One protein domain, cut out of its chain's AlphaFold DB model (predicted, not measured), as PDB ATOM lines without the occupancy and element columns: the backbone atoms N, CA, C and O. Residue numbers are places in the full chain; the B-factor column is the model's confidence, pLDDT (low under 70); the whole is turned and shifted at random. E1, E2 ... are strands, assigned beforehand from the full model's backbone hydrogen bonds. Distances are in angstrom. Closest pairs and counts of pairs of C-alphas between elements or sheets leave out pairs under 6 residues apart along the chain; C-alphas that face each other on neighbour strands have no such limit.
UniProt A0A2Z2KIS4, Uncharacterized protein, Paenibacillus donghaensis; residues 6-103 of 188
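AT A GLANCE: This is residues 6 to 103 of the 188 residues of an uncharacterized protein of Paenibacillus donghaensis (UniProt A0A2Z2KIS4). The model is a twisted slab of four strands, E4 to E7, with a two-strand hairpin, E1 and E2, reaching away from it as an arm at one end of the longest axis. Between the hairpin and the slab runs a long link, whose residues 36 to 39 pass over one face of the slab, and the short strand E3 follows it. The printed part has 98 residues with seven named strands, E1 to E7 in that order, and no named helix; its class is all strand, although 41 of the 98 residues are in named elements. The four-strand sheet has the order E4, E5, E6, E7, antiparallel throughout. The whole is only just compact, close to loose, with a radius of gyration of the C-alphas of 14.6 A, and elongated, spanning 49 by 31 by 22 A.

HOW THE PARTS SIT: E1, residues 16 to 21, and E2, residues 26 to 31, form a hairpin, antiparallel at 158 degrees, with N 19 and O 28 2.8 A apart. E3, residues 48 to 50, pairs with no named strand, but residues 6 to 7 pair antiparallel with its residues 48 to 49, and residues 33 to 34 with its residues 49 to 50. E4, residues 58 to 63, and E5, residues 70 to 75, form a hairpin at 154 degrees, with N 62 and O 71 2.9 A apart. E5 and E6, residues 82 to 88, form another at 152 degrees, with N 72 and O 86 2.8 A apart. E6 and E7, residues 95 to 101, form a third at 169 degrees, with N 85 and O 98 2.8 A apart. E4 to E7 are a meander, each strand the antiparallel neighbour of the one before; E4 and E7 are its edge strands. From edge to edge the strands' lines turn by 63 degrees. E1 is apart from E3 to E7; E2 and E6 are only just apart, 8.4 A at the closest.

IN THESE COORDINATES: E1 begins at C-alpha 16 (-26.144, 30.270, -116.407) and is 15.7 A long; E2 is 15.8 A long. E3 measures 6.9 A. E4 begins at C-alpha 58 (-21.077, 21.281, -133.223) and is 15.7 A long, E5 17.1 A, E6 19.9 A. E7, 19.2 A, ends at C-alpha 101 (-24.673, 17.254, -117.676).

THE WHOLE: The C-alphas farthest apart, those of Arg 23 and Glu 91, are 49.9 A apart. The printed part has no cut. The link from E2 to E3, residues 32 to 47, is long, and that from E1 to E2 is tight. The mean pLDDT of the printed part is 85.2; residues 6 to 13 and residue 78 are under 70.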
ATOM      1  N   ARG A   6     -10.623  30.091-123.176       61.19
ATOM      2  CA  ARG A   6     -10.304  30.257-121.753       61.19
ATOM      3  C   ARG A   6     -10.831  31.613-121.273       61.19
ATOM      4  O   ARG A   6     -10.579  32.634-121.912       61.19
ATOM      5  N   PHE A   7     -11.577  31.606-120.180       63.19
ATOM      6  CA  PHE A   7     -12.311  32.740-119.645       63.19
ATOM      7  C   PHE A   7     -11.806  33.060-118.232       63.19
ATOM      8  O   PHE A   7     -11.723  32.150-117.403       63.19
ATOM      9  N   PRO A   8     -11.442  34.319-117.939       58.09
ATOM     10  CA  PRO A   8     -11.073  34.718-116.588       58.09
ATOM     11  C   PRO A   8     -12.311  34.707-115.684       58.09
ATOM     12  O   PRO A   8     -13.382  35.162-116.078       58.09
ATOM     13  N   SER A   9     -12.169  34.219-114.453       51.97
ATOM     14  CA  SER A   9     -13.275  34.010-113.504       51.97
ATOM     15  C   SER A   9     -14.030  35.280-113.068       51.97
ATOM     16  O   SER A   9     -15.033  35.162-112.373       51.97
ATOM     17  N   GLN A  10     -13.590  36.483-113.469       49.88
ATOM     18  CA  GLN A  10     -14.065  37.771-112.938       49.88
ATOM     19  C   GLN A  10     -14.728  38.725-113.958       49.88
ATOM     20  O   GLN A  10     -14.882  39.906-113.669       49.88
ATOM     21  N   ASP A  11     -15.152  38.272-115.141       53.06
ATOM     22  CA  ASP A  11     -15.702  39.174-116.184       53.06
ATOM     23  C   ASP A  11     -17.203  39.527-116.008       53.06
ATOM     24  O   ASP A  11     -17.856  39.967-116.951       53.06
ATOM     25  N   GLY A  12     -17.795  39.295-114.828       57.34
ATOM     26  CA  GLY A  12     -19.162  39.731-114.484       57.34
ATOM     27  C   GLY A  12     -20.305  39.159-115.340       57.34
ATOM     28  O   GLY A  12     -21.445  39.602-115.215       57.34
ATOM     29  N   ARG A  13     -20.031  38.196-116.227       66.88
ATOM     30  CA  ARG A  13     -21.056  37.526-117.038       66.88
ATOM     31  C   ARG A  13     -21.751  36.452-116.215       66.88
ATOM     32  O   ARG A  13     -21.084  35.689-115.522       66.88
ATOM     33  N   SER A  14     -23.070  36.361-116.371       72.31
ATOM     34  CA  SER A  14     -23.848  35.263-115.801       72.31
ATOM     35  C   SER A  14     -23.340  33.927-116.337       72.31
ATOM     36  O   SER A  14     -23.105  33.761-117.541       72.31
ATOM     37  N   VAL A  15     -23.140  32.986-115.423       83.38
ATOM     38  CA  VAL A  15     -22.636  31.646-115.740       83.38
ATOM     39  C   VAL A  15     -23.729  30.783-116.363       83.38
ATOM     40  O   VAL A  15     -23.432  29.938-117.214       83.38
ATOM     41  N   ALA A  16     -24.980  31.020-115.970       89.75
ATOM     42  CA  ALA A  16     -26.144  30.270-116.407       89.75
ATOM     43  C   ALA A  16     -27.378  31.178-116.510       89.75
ATOM     44  O   ALA A  16     -27.795  31.793-115.526       89.75
ATOM     45  N   GLU A  17     -28.005  31.185-117.684       92.88
ATOM     46  CA  GLU A  17     -29.400  31.611-117.816       92.88
ATOM     47  C   GLU A  17     -30.297  30.389-117.590       92.88
ATOM     48  O   GLU A  17     -30.009  29.298-118.077       92.88
ATOM     49  N   LEU A  18     -31.370  30.545-116.826       94.38
ATOM     50  CA  LEU A  18     -32.339  29.499-116.538       94.38
ATOM     51  C   LEU A  18     -33.597  29.744-117.363       94.38
ATOM     52  O   LEU A  18     -34.224  30.797-117.257       94.38
ATOM     53  N   PHE A  19     -33.979  28.748-118.155       93.56
ATOM     54  CA  PHE A  19     -35.235  28.715-118.887       93.56
ATOM     55  C   PHE A  19     -36.288  28.010-118.043       93.56
ATOM     56  O   PHE A  19     -36.178  26.812-117.772       93.56
ATOM     57  N   VAL A  20     -37.313  28.751-117.635       93.62
ATOM     58  CA  VAL A  20     -38.343  28.286-116.711       93.62
ATOM     59  C   VAL A  20     -39.619  27.965-117.476       93.62
ATOM     60  O   VAL A  20     -40.287  28.837-118.029       93.62
ATOM     61  N   TYR A  21     -40.001  26.693-117.458       92.19
ATOM     62  CA  TYR A  21     -41.249  26.206-118.022       92.19
ATOM     63  C   TYR A  21     -42.229  25.900-116.885       92.19
ATOM     64  O   TYR A  21     -42.318  24.785-116.373       92.19
ATOM     65  N   ALA A  22     -43.005  26.911-116.486       89.12
ATOM     66  CA  ALA A  22     -43.915  26.809-115.341       89.12
ATOM     67  C   ALA A  22     -44.987  25.712-115.503       89.12
ATOM     68  O   ALA A  22     -45.358  25.050-114.537       89.12
ATOM     69  N   ARG A  23     -45.469  25.468-116.733       87.88
ATOM     70  CA  ARG A  23     -46.556  24.500-117.000       87.88
ATOM     71  C   ARG A  23     -46.204  23.060-116.637       87.88
ATOM     72  O   ARG A  23     -47.091  22.313-116.236       87.88
ATOM     73  N   ASN A  24     -44.951  22.661-116.830       88.75
ATOM     74  CA  ASN A  24     -44.465  21.311-116.540       88.75
ATOM     75  C   ASN A  24     -43.445  21.287-115.394       88.75
ATOM     76  O   ASN A  24     -42.870  20.232-115.148       88.75
ATOM     77  N   LYS A  25     -43.261  22.416-114.693       89.06
ATOM     78  CA  LYS A  25     -42.279  22.586-113.617       89.06
ATOM     79  C   LYS A  25     -40.879  22.114-114.018       89.06
ATOM     80  O   LYS A  25     -40.243  21.330-113.316       89.06
ATOM     81  N   THR A  26     -40.402  22.595-115.161       89.25
ATOM     82  CA  THR A  26     -39.054  22.273-115.630       89.25
ATOM     83  C   THR A  26     -38.202  23.525-115.722       89.25
ATOM     84  O   THR A  26     -38.657  24.558-116.210       89.25
ATOM     85  N   VAL A  27     -36.954  23.413-115.274       92.19
ATOM     86  CA  VAL A  27     -35.933  24.450-115.413       92.19
ATOM     87  C   VAL A  27     -34.784  23.873-116.226       92.19
ATOM     88  O   VAL A  27     -34.231  22.836-115.859       92.19
ATOM     89  N   TYR A  28     -34.445  24.532-117.329       91.38
ATOM     90  CA  TYR A  28     -33.328  24.143-118.180       91.38
ATOM     91  C   TYR A  28     -32.219  25.189-118.093       91.38
ATOM     92  O   TYR A  28     -32.470  26.360-118.391       91.38
ATOM     93  N   PRO A  29     -31.004  24.807-117.675       91.75
ATOM     94  CA  PRO A  29     -29.881  25.720-117.712       91.75
ATOM     95  C   PRO A  29     -29.365  25.888-119.140       91.75
ATOM     96  O   PRO A  29     -29.187  24.925-119.881       91.75
ATOM     97  N   ASP A  30     -29.047  27.122-119.490       90.94
ATOM     98  CA  ASP A  30     -28.280  27.483-120.668       90.94
ATOM     99  C   ASP A  30     -26.927  28.031-120.207       90.94
ATOM    100  O   ASP A  30     -26.766  29.213-119.873       90.94
ATOM    101  N   ILE A  31     -25.960  27.116-120.105       89.12
ATOM    102  CA  ILE A  31     -24.643  27.390-119.537       89.12
ATOM    103  C   ILE A  31     -23.777  28.184-120.507       89.12
ATOM    104  O   ILE A  31     -23.528  27.784-121.646       89.12
ATOM    105  N   LYS A  32     -23.262  29.314-120.020       86.62
ATOM    106  CA  LYS A  32     -22.391  30.216-120.783       86.62
ATOM    107  C   LYS A  32     -20.932  30.051-120.417       86.62
ATOM    108  O   LYS A  32     -20.080  30.185-121.288       86.62
ATOM    109  N   ILE A  33     -20.633  29.768-119.154       86.69
ATOM    110  CA  ILE A  33     -19.266  29.596-118.665       86.69
ATOM    111  C   ILE A  33     -19.182  28.248-117.968       86.69
ATOM    112  O   ILE A  33     -19.956  27.954-117.060       86.69
ATOM    113  N   MET A  34     -18.238  27.418-118.385       85.94
ATOM    114  CA  MET A  34     -18.127  26.064-117.867       85.94
ATOM    115  C   MET A  34     -16.684  25.591-117.783       85.94
ATOM    116  O   MET A  34     -15.850  25.995-118.588       85.94
ATOM    117  N   PRO A  35     -16.373  24.683-116.864       87.94
ATOM    118  CA  PRO A  35     -15.151  23.909-116.965       87.94
ATOM    119  C   PRO A  35     -15.279  22.792-118.009       87.94
ATOM    120  O   PRO A  35     -16.383  22.371-118.378       87.94
ATOM    121  N   LEU A  36     -14.134  22.269-118.449       88.50
ATOM    122  CA  LEU A  36     -14.046  21.124-119.353       88.50
ATOM    123  C   LEU A  36     -13.121  20.043-118.793       88.50
ATOM    124  O   LEU A  36     -12.210  20.310-118.015       88.50
ATOM    125  N   VAL A  37     -13.334  18.808-119.243       91.38
ATOM    126  CA  VAL A  37     -12.533  17.637-118.866       91.38
ATOM    127  C   VAL A  37     -12.097  16.916-120.127       91.38
ATOM    128  O   VAL A  37     -12.896  16.712-121.036       91.38
ATOM    129  N   CYS A  38     -10.848  16.469-120.189       91.75
ATOM    130  CA  CYS A  38     -10.410  15.651-121.310       91.75
ATOM    131  C   CYS A  38     -11.139  14.289-121.305       91.75
ATOM    132  O   CYS A  38     -10.999  13.531-120.340       91.75
ATOM    133  N   PRO A  39     -11.848  13.902-122.382       93.00
ATOM    134  CA  PRO A  39     -12.511  12.598-122.439       93.00
ATOM    135  C   PRO A  39     -11.518  11.423-122.490       93.00
ATOM    136  O   PRO A  39     -11.895  10.306-122.142       93.00
ATOM    137  N   ALA A  40     -10.259  11.663-122.883       92.75
ATOM    138  CA  ALA A  40      -9.221  10.636-122.983       92.75
ATOM    139  C   ALA A  40      -8.515  10.371-121.642       92.75
ATOM    140  O   ALA A  40      -8.521   9.242-121.161       92.75
ATOM    141  N   CYS A  41      -7.922  11.398-121.016       91.94
ATOM    142  CA  CYS A  41      -7.154  11.233-119.771       91.94
ATOM    143  C   CYS A  41      -7.940  11.563-118.494       91.94
ATOM    144  O   CYS A  41      -7.401  11.417-117.399       91.94
ATOM    145  N   ARG A  42      -9.196  12.017-118.621       91.19
ATOM    146  CA  ARG A  42     -10.099  12.390-117.516       91.19
ATOM    147  C   ARG A  42      -9.590  13.518-116.614       91.19
ATOM    148  O   ARG A  42     -10.188  13.768-115.574       91.19
ATOM    149  N   ARG A  43      -8.526  14.223-117.008       91.00
ATOM    150  CA  ARG A  43      -8.044  15.402-116.284       91.00
ATOM    151  C   ARG A  43      -8.901  16.631-116.609       91.00
ATOM    152  O   ARG A  43      -9.260  16.800-117.783       91.00
ATOM    153  N   PRO A  44      -9.207  17.480-115.612       88.62
ATOM    154  CA  PRO A  44      -9.812  18.782-115.857       88.62
ATOM    155  C   PRO A  44      -8.841  19.640-116.666       88.62
ATOM    156  O   PRO A  44      -7.631  19.600-116.441       88.62
ATOM    157  N   LEU A  45      -9.366  20.372-117.639       86.75
ATOM    158  CA  LEU A  45      -8.589  21.345-118.399       86.75
ATOM    159  C   LEU A  45      -8.425  22.619-117.573       86.75
ATOM    160  O   LEU A  45      -9.259  22.904-116.717       86.75
ATOM    161  N   GLU A  46      -7.349  23.366-117.807       82.12
ATOM    162  CA  GLU A  46      -7.090  24.564-117.014       82.12
ATOM    163  C   GLU A  46      -8.043  25.717-117.355       82.12
ATOM    164  O   GLU A  46      -8.115  26.168-118.504       82.12
ATOM    165  N   GLY A  47      -8.661  26.294-116.323       79.81
ATOM    166  CA  GLY A  47      -9.511  27.467-116.450       79.81
ATOM    167  C   GLY A  47     -10.939  27.164-116.893       79.81
ATOM    168  O   GLY A  47     -11.355  26.029-117.130       79.81
ATOM    169  N   LEU A  48     -11.708  28.243-117.020       83.25
ATOM    170  CA  LEU A  48     -13.095  28.204-117.460       83.25
ATOM    171  C   LEU A  48     -13.191  28.459-118.955       83.25
ATOM    172  O   LEU A  48     -12.317  29.076-119.551       83.25
ATOM    173  N   TYR A  49     -14.279  28.018-119.560       85.94
ATOM    174  CA  TYR A  49     -14.503  28.078-120.990       85.94
ATOM    175  C   TYR A  49     -15.827  28.763-121.296       85.94
ATOM    176  O   TYR A  49     -16.861  28.406-120.734       85.94
ATOM    177  N   LEU A  50     -15.797  29.733-122.209       84.50
ATOM    178  CA  LEU A  50     -16.997  30.420-122.685       84.50
ATOM    179  C   LEU A  50     -17.664  29.621-123.814       84.50
ATOM    180  O   LEU A  50     -17.019  29.305-124.817       84.50
ATOM    181  N   HIS A  51     -18.960  29.348-123.686       84.19
ATOM    182  CA  HIS A  51     -19.807  28.853-124.766       84.19
ATOM    183  C   HIS A  51     -20.309  30.027-125.615       84.19
ATOM    184  O   HIS A  51     -20.955  30.946-125.118       84.19
ATOM    185  N   GLY A  52     -19.978  30.020-126.906       76.69
ATOM    186  CA  GLY A  52     -20.369  31.075-127.849       76.69
ATOM    187  C   GLY A  52     -21.515  30.688-128.793       76.69
ATOM    188  O   GLY A  52     -21.691  31.362-129.809       76.69
ATOM    189  N   GLY A  53     -22.204  29.573-128.527       75.19
ATOM    190  CA  GLY A  53     -23.187  28.908-129.394       75.19
ATOM    191  C   GLY A  53     -22.704  27.572-130.000       75.19
ATOM    192  O   GLY A  53     -21.587  27.108-129.768       75.19
ATOM    193  N   SER A  54     -23.523  26.977-130.857       77.25
ATOM    194  CA  SER A  54     -23.103  25.889-131.742       77.25
ATOM    195  C   SER A  54     -23.727  26.050-133.127       77.25
ATOM    196  O   SER A  54     -24.560  26.927-133.370       77.25
ATOM    197  N   ARG A  55     -23.234  25.278-134.098       75.56
ATOM    198  CA  ARG A  55     -23.859  25.177-135.419       75.56
ATOM    199  C   ARG A  55     -24.153  23.713-135.688       75.56
ATOM    200  O   ARG A  55     -23.213  22.940-135.870       75.56
ATOM    201  N   TYR A  56     -25.437  23.362-135.755       80.25
ATOM    202  CA  TYR A  56     -25.889  21.972-135.875       80.25
ATOM    203  C   TYR A  56     -25.347  21.104-134.726       80.25
ATOM    204  O   TYR A  56     -24.827  20.012-134.962       80.25
ATOM    205  N   GLY A  57     -25.365  21.635-133.499       81.94
ATOM    206  CA  GLY A  57     -24.822  20.967-132.312       81.94
ATOM    207  C   GLY A  57     -23.291  20.885-132.233       81.94
ATOM    208  O   GLY A  57     -22.753  20.475-131.209       81.94
ATOM    209  N   PHE A  58     -22.542  21.262-133.277       86.44
ATOM    210  CA  PHE A  58     -21.077  21.281-133.223       86.44
ATOM    211  C   PHE A  58     -20.571  22.593-132.619       86.44
ATOM    212  O   PHE A  58     -20.786  23.674-133.179       86.44
ATOM    213  N   VAL A  59     -19.866  22.480-131.492       86.19
ATOM    214  CA  VAL A  59     -19.307  23.617-130.752       86.19
ATOM    215  C   VAL A  59     -17.886  23.919-131.230       86.19
ATOM    216  O   VAL A  59     -17.551  25.069-131.518       86.19
ATOM    217  N   GLY A  60     -17.034  22.897-131.339       86.81
ATOM    218  CA  GLY A  60     -15.639  23.074-131.740       86.81
ATOM    219  C   GLY A  60     -14.747  21.875-131.433       86.81
ATOM    220  O   GLY A  60     -15.209  20.827-130.994       86.81
ATOM    221  N   ASN A  61     -13.443  22.045-131.653       88.88
ATOM    222  CA  ASN A  61     -12.417  21.069-131.292       88.88
ATOM    223  C   ASN A  61     -11.469  21.668-130.256       88.88
ATOM    224  O   ASN A  61     -11.203  22.872-130.279       88.88
ATOM    225  N   HIS A  62     -10.914  20.817-129.403       88.88
ATOM    226  CA  HIS A  62      -9.925  21.199-128.407       88.88
ATOM    227  C   HIS A  62      -8.802  20.159-128.331       88.88
ATOM    228  O   HIS A  62      -8.994  18.998-128.700       88.88
ATOM    229  N   THR A  63      -7.619  20.585-127.892       90.50
ATOM    230  CA  THR A  63      -6.458  19.710-127.667       90.50
ATOM    231  C   THR A  63      -6.139  19.740-126.183       90.50
ATOM    232  O   THR A  63      -6.059  20.816-125.613       90.50
ATOM    233  N   CYS A  64      -6.019  18.577-125.548       90.88
ATOM    234  CA  CYS A  64      -5.729  18.500-124.120       90.88
ATOM    235  C   CYS A  64      -4.271  18.868-123.823       90.88
ATOM    236  O   CYS A  64      -3.375  18.198-124.323       90.88
ATOM    237  N   ASP A  65      -4.052  19.820-122.916       89.56
ATOM    238  CA  ASP A  65      -2.708  20.269-122.512       89.56
ATOM    239  C   ASP A  65      -1.892  19.209-121.737       89.56
ATOM    240  O   ASP A  65      -0.695  19.375-121.524       89.56
ATOM    241  N   TYR A  66      -2.524  18.110-121.299       92.06
ATOM    242  CA  TYR A  66      -1.876  17.060-120.499       92.06
ATOM    243  C   TYR A  66      -1.508  15.799-121.284       92.06
ATOM    244  O   TYR A  66      -0.577  15.096-120.896       92.06
ATOM    245  N   CYS A  67      -2.287  15.440-122.308       92.81
ATOM    246  CA  CYS A  67      -2.095  14.194-123.061       92.81
ATOM    247  C   CYS A  67      -2.166  14.371-124.582       92.81
ATOM    248  O   CYS A  67      -2.254  13.375-125.296       92.81
ATOM    249  N   ASP A  68      -2.213  15.616-125.066       92.62
ATOM    250  CA  ASP A  68      -2.284  16.005-126.483       92.62
ATOM    251  C   ASP A  68      -3.473  15.425-127.269       92.62
ATOM    252  O   ASP A  68      -3.585  15.582-128.490       92.62
ATOM    253  N   ALA A  69      -4.416  14.777-126.578       92.44
ATOM    254  CA  ALA A  69      -5.605  14.221-127.194       92.44
ATOM    255  C   ALA A  69      -6.455  15.343-127.797       92.44
ATOM    256  O   ALA A  69      -6.872  16.275-127.104       92.44
ATOM    257  N   LYS A  70      -6.753  15.218-129.092       93.00
ATOM    258  CA  LYS A  70      -7.706  16.080-129.795       93.00
ATOM    259  C   LYS A  70      -9.105  15.515-129.641       93.00
ATOM    260  O   LYS A  70      -9.321  14.335-129.918       93.00
ATOM    261  N   PHE A  71     -10.048  16.340-129.222       92.06
ATOM    262  CA  PHE A  71     -11.433  15.927-129.050       92.06
ATOM    263  C   PHE A  71     -12.395  16.990-129.573       92.06
ATOM    264  O   PHE A  71     -12.099  18.188-129.568       92.06
ATOM    265  N   SER A  72     -13.541  16.525-130.052       92.00
ATOM    266  CA  SER A  72     -14.648  17.359-130.503       92.00
ATOM    267  C   SER A  72     -15.620  17.595-129.359       92.00
ATOM    268  O   SER A  72     -15.837  16.719-128.523       92.00
ATOM    269  N   ILE A  73     -16.206  18.784-129.340       90.75
ATOM    270  CA  ILE A  73     -17.204  19.217-128.371       90.75
ATOM    271  C   ILE A  73     -18.499  19.467-129.137       90.75
ATOM    272  O   ILE A  73     -18.509  20.183-130.147       90.75
ATOM    273  N   THR A  74     -19.586  18.884-128.651       90.31
ATOM    274  CA  THR A  74     -20.935  19.096-129.173       90.31
ATOM    275  C   THR A  74     -21.904  19.393-128.036       90.31
ATOM    276  O   THR A  74     -21.667  18.967-126.906       90.31
ATOM    277  N   ASP A  75     -23.015  20.043-128.339       88.00
ATOM    278  CA  ASP A  75     -24.111  20.309-127.407       88.00
ATOM    279  C   ASP A  75     -25.459  19.832-127.973       88.00
ATOM    280  O   ASP A  75     -25.534  19.205-129.036       88.00
ATOM    281  N   SER A  76     -26.526  20.103-127.227       77.81
ATOM    282  CA  SER A  76     -27.925  19.906-127.618       77.81
ATOM    283  C   SER A  76     -28.481  21.018-128.526       77.81
ATOM    284  O   SER A  76     -29.697  21.154-128.637       77.81
ATOM    285  N   ASP A  77     -27.619  21.770-129.220       70.88
ATOM    286  CA  ASP A  77     -27.955  22.950-130.026       70.88
ATOM    287  C   ASP A  77     -28.379  24.149-129.147       70.88
ATOM    288  O   ASP A  77     -27.632  24.549-128.260       70.88
ATOM    289  N   ASN A  78     -29.546  24.755-129.386       67.88
ATOM    290  CA  ASN A  78     -29.946  26.077-128.870       67.88
ATOM    291  C   ASN A  78     -29.872  26.308-127.341       67.88
ATOM    292  O   ASN A  78     -29.849  27.471-126.938       67.88
ATOM    293  N   THR A  79     -29.858  25.262-126.505       74.94
ATOM    294  CA  THR A  79     -29.687  25.349-125.041       74.94
ATOM    295  C   THR A  79     -28.567  24.429-124.565       74.94
ATOM    296  O   THR A  79     -28.516  23.243-124.912       74.94
ATOM    297  N   VAL A  80     -27.661  24.974-123.749       84.12
ATOM    298  CA  VAL A  80     -26.477  24.254-123.256       84.12
ATOM    299  C   VAL A  80     -26.757  23.628-121.894       84.12
ATOM    300  O   VAL A  80     -26.247  24.064-120.865       84.12
ATOM    301  N   GLU A  81     -27.573  22.581-121.897       86.75
ATOM    302  CA  GLU A  81     -27.862  21.782-120.697       86.75
ATOM    303  C   GLU A  81     -26.779  20.727-120.450       86.75
ATOM    304  O   GLU A  81     -26.457  20.371-119.313       86.75
ATOM    305  N   GLU A  82     -26.196  20.226-121.538       89.88
ATOM    306  CA  GLU A  82     -25.098  19.278-121.509       89.88
ATOM    307  C   GLU A  82     -24.099  19.515-122.642       89.88
ATOM    308  O   GLU A  82     -24.449  19.954-123.739       89.88
ATOM    309  N   LEU A  83     -22.842  19.155-122.383       90.12
ATOM    310  CA  LEU A  83     -21.820  19.018-123.413       90.12
ATOM    311  C   LEU A  83     -21.410  17.567-123.565       90.12
ATOM    312  O   LEU A  83     -21.211  16.850-122.586       90.12
ATOM    313  N   ARG A  84     -21.209  17.151-124.811       92.19
ATOM    314  CA  ARG A  84     -20.666  15.843-125.158       92.19
ATOM    315  C   ARG A  84     -19.289  16.030-125.777       92.19
ATOM    316  O   ARG A  84     -19.103  16.819-126.702       92.19
ATOM    317  N   LEU A  85     -18.318  15.322-125.222       92.19
ATOM    318  CA  LEU A  85     -16.916  15.407-125.587       92.19
ATOM    319  C   LEU A  85     -16.498  14.069-126.182       92.19
ATOM    320  O   LEU A  85     -16.648  13.034-125.532       92.19
ATOM    321  N   TYR A  86     -15.956  14.098-127.396       93.06
ATOM    322  CA  TYR A  86     -15.637  12.906-128.176       93.06
ATOM    323  C   TYR A  86     -14.176  12.898-128.592       93.06
ATOM    324  O   TYR A  86     -13.715  13.788-129.306       93.06
ATOM    325  N   HIS A  87     -13.455  11.860-128.186       92.38
ATOM    326  CA  HIS A  87     -12.109  11.570-128.654       92.38
ATOM    327  C   HIS A  87     -12.085  10.228-129.384       92.38
ATOM    328  O   HIS A  87     -12.554   9.224-128.850       92.38
ATOM    329  N   LEU A  88     -11.491  10.208-130.576       91.62
ATOM    330  CA  LEU A  88     -11.177   8.985-131.309       91.62
ATOM    331  C   LEU A  88      -9.675   8.720-131.201       91.62
ATOM    332  O   LEU A  88      -8.870   9.516-131.691       91.62
ATOM    333  N   HIS A  89      -9.307   7.589-130.602       85.81
ATOM    334  CA  HIS A  89      -7.918   7.149-130.505       85.81
ATOM    335  C   HIS A  89      -7.385   6.819-131.909       85.81
ATOM    336  O   HIS A  89      -7.908   5.907-132.559       85.81
ATOM    337  N   PRO A  90      -6.355   7.523-132.418       82.62
ATOM    338  CA  PRO A  90      -5.932   7.385-133.812       82.62
ATOM    339  C   PRO A  90      -5.450   5.977-134.178       82.62
ATOM    340  O   PRO A  90      -5.720   5.515-135.290       82.62
ATOM    341  N   GLU A  91      -4.760   5.315-133.247       84.19
ATOM    342  CA  GLU A  91      -4.117   4.011-133.446       84.19
ATOM    343  C   GLU A  91      -5.090   2.849-133.241       84.19
ATOM    344  O   GLU A  91      -5.199   1.967-134.089       84.19
ATOM    345  N   THR A  92      -5.838   2.868-132.137       86.62
ATOM    346  CA  THR A  92      -6.725   1.762-131.746       86.62
ATOM    347  C   THR A  92      -8.125   1.873-132.340       86.62
ATOM    348  O   THR A  92      -8.889   0.915-132.269       86.62
ATOM    349  N   LYS A  93      -8.483   3.041-132.895       87.81
ATOM    350  CA  LYS A  93      -9.849   3.398-133.320       87.81
ATOM    351  C   LYS A  93     -10.893   3.286-132.205       87.81
ATOM    352  O   LYS A  93     -12.085   3.277-132.485       87.81
ATOM    353  N   LEU A  94     -10.456   3.218-130.947       86.44
ATOM    354  CA  LEU A  94     -11.352   3.232-129.801       86.44
ATOM    355  C   LEU A  94     -11.893   4.641-129.582       86.44
ATOM    356  O   LEU A  94     -11.176   5.630-129.736       86.44
ATOM    357  N   GLU A  95     -13.149   4.727-129.175       88.81
ATOM    358  CA  GLU A  95     -13.783   5.989-128.819       88.81
ATOM    359  C   GLU A  95     -13.756   6.184-127.304       88.81
ATOM    360  O   GLU A  95     -13.972   5.261-126.519       88.81
ATOM    361  N   SER A  96     -13.475   7.409-126.878       89.25
ATOM    362  CA  SER A  96     -13.642   7.852-125.500       89.25
ATOM    363  C   SER A  96     -14.598   9.029-125.498       89.25
ATOM    364  O   SER A  96     -14.337  10.053-126.133       89.25
ATOM    365  N   ASN A  97     -15.713   8.873-124.793       91.88
ATOM    366  CA  ASN A  97     -16.739   9.893-124.676       91.88
ATOM    367  C   ASN A  97     -16.977  10.292-123.211       91.88
ATOM    368  O   ASN A  97     -16.676   9.557-122.257       91.88
ATOM    369  N   LEU A  98     -17.450  11.522-123.043       91.75
ATOM    370  CA  LEU A  98     -17.860  12.090-121.766       91.75
ATOM    371  C   LEU A  98     -19.035  13.032-122.002       91.75
ATOM    372  O   LEU A  98     -18.956  13.895-122.872       91.75
ATOM    373  N   THR A  99     -20.079  12.894-121.192       91.44
ATOM    374  CA  THR A  99     -21.174  13.862-121.129       91.44
ATOM    375  C   THR A  99     -21.058  14.655-119.835       91.44
ATOM    376  O   THR A  99     -21.073  14.078-118.747       91.44
ATOM    377  N   LEU A 100     -20.944  15.972-119.957       90.31
ATOM    378  CA  LEU A 100     -21.044  16.924-118.859       90.31
ATOM    379  C   LEU A 100     -22.490  17.406-118.795       90.31
ATOM    380  O   LEU A 100     -22.883  18.246-119.592       90.31
ATOM    381  N   ASN A 101     -23.287  16.839-117.890       91.44
ATOM    382  CA  ASN A 101     -24.673  17.254-117.676       91.44
ATOM    383  C   ASN A 101     -24.712  18.340-116.595       91.44
ATOM    384  O   ASN A 101     -24.499  18.036-115.418       91.44
ATOM    385  N   TYR A 102     -24.953  19.590-116.986       90.81
ATOM    386  CA  TYR A 102     -24.867  20.727-116.070       90.81
ATOM    387  C   TYR A 102     -26.064  20.839-115.140       90.81
ATOM    388  O   TYR A 102     -25.894  21.289-114.011       90.81
ATOM    389  N   THR A 103     -27.238  20.350-115.546       91.06
ATOM    390  CA  THR A 103     -28.391  20.240-114.643       91.06
ATOM    391  C   THR A 103     -28.028  19.421-113.407       91.06
ATOM    392  O   THR A 103     -28.268  19.865-112.292       91.06
TER     393      THR A 103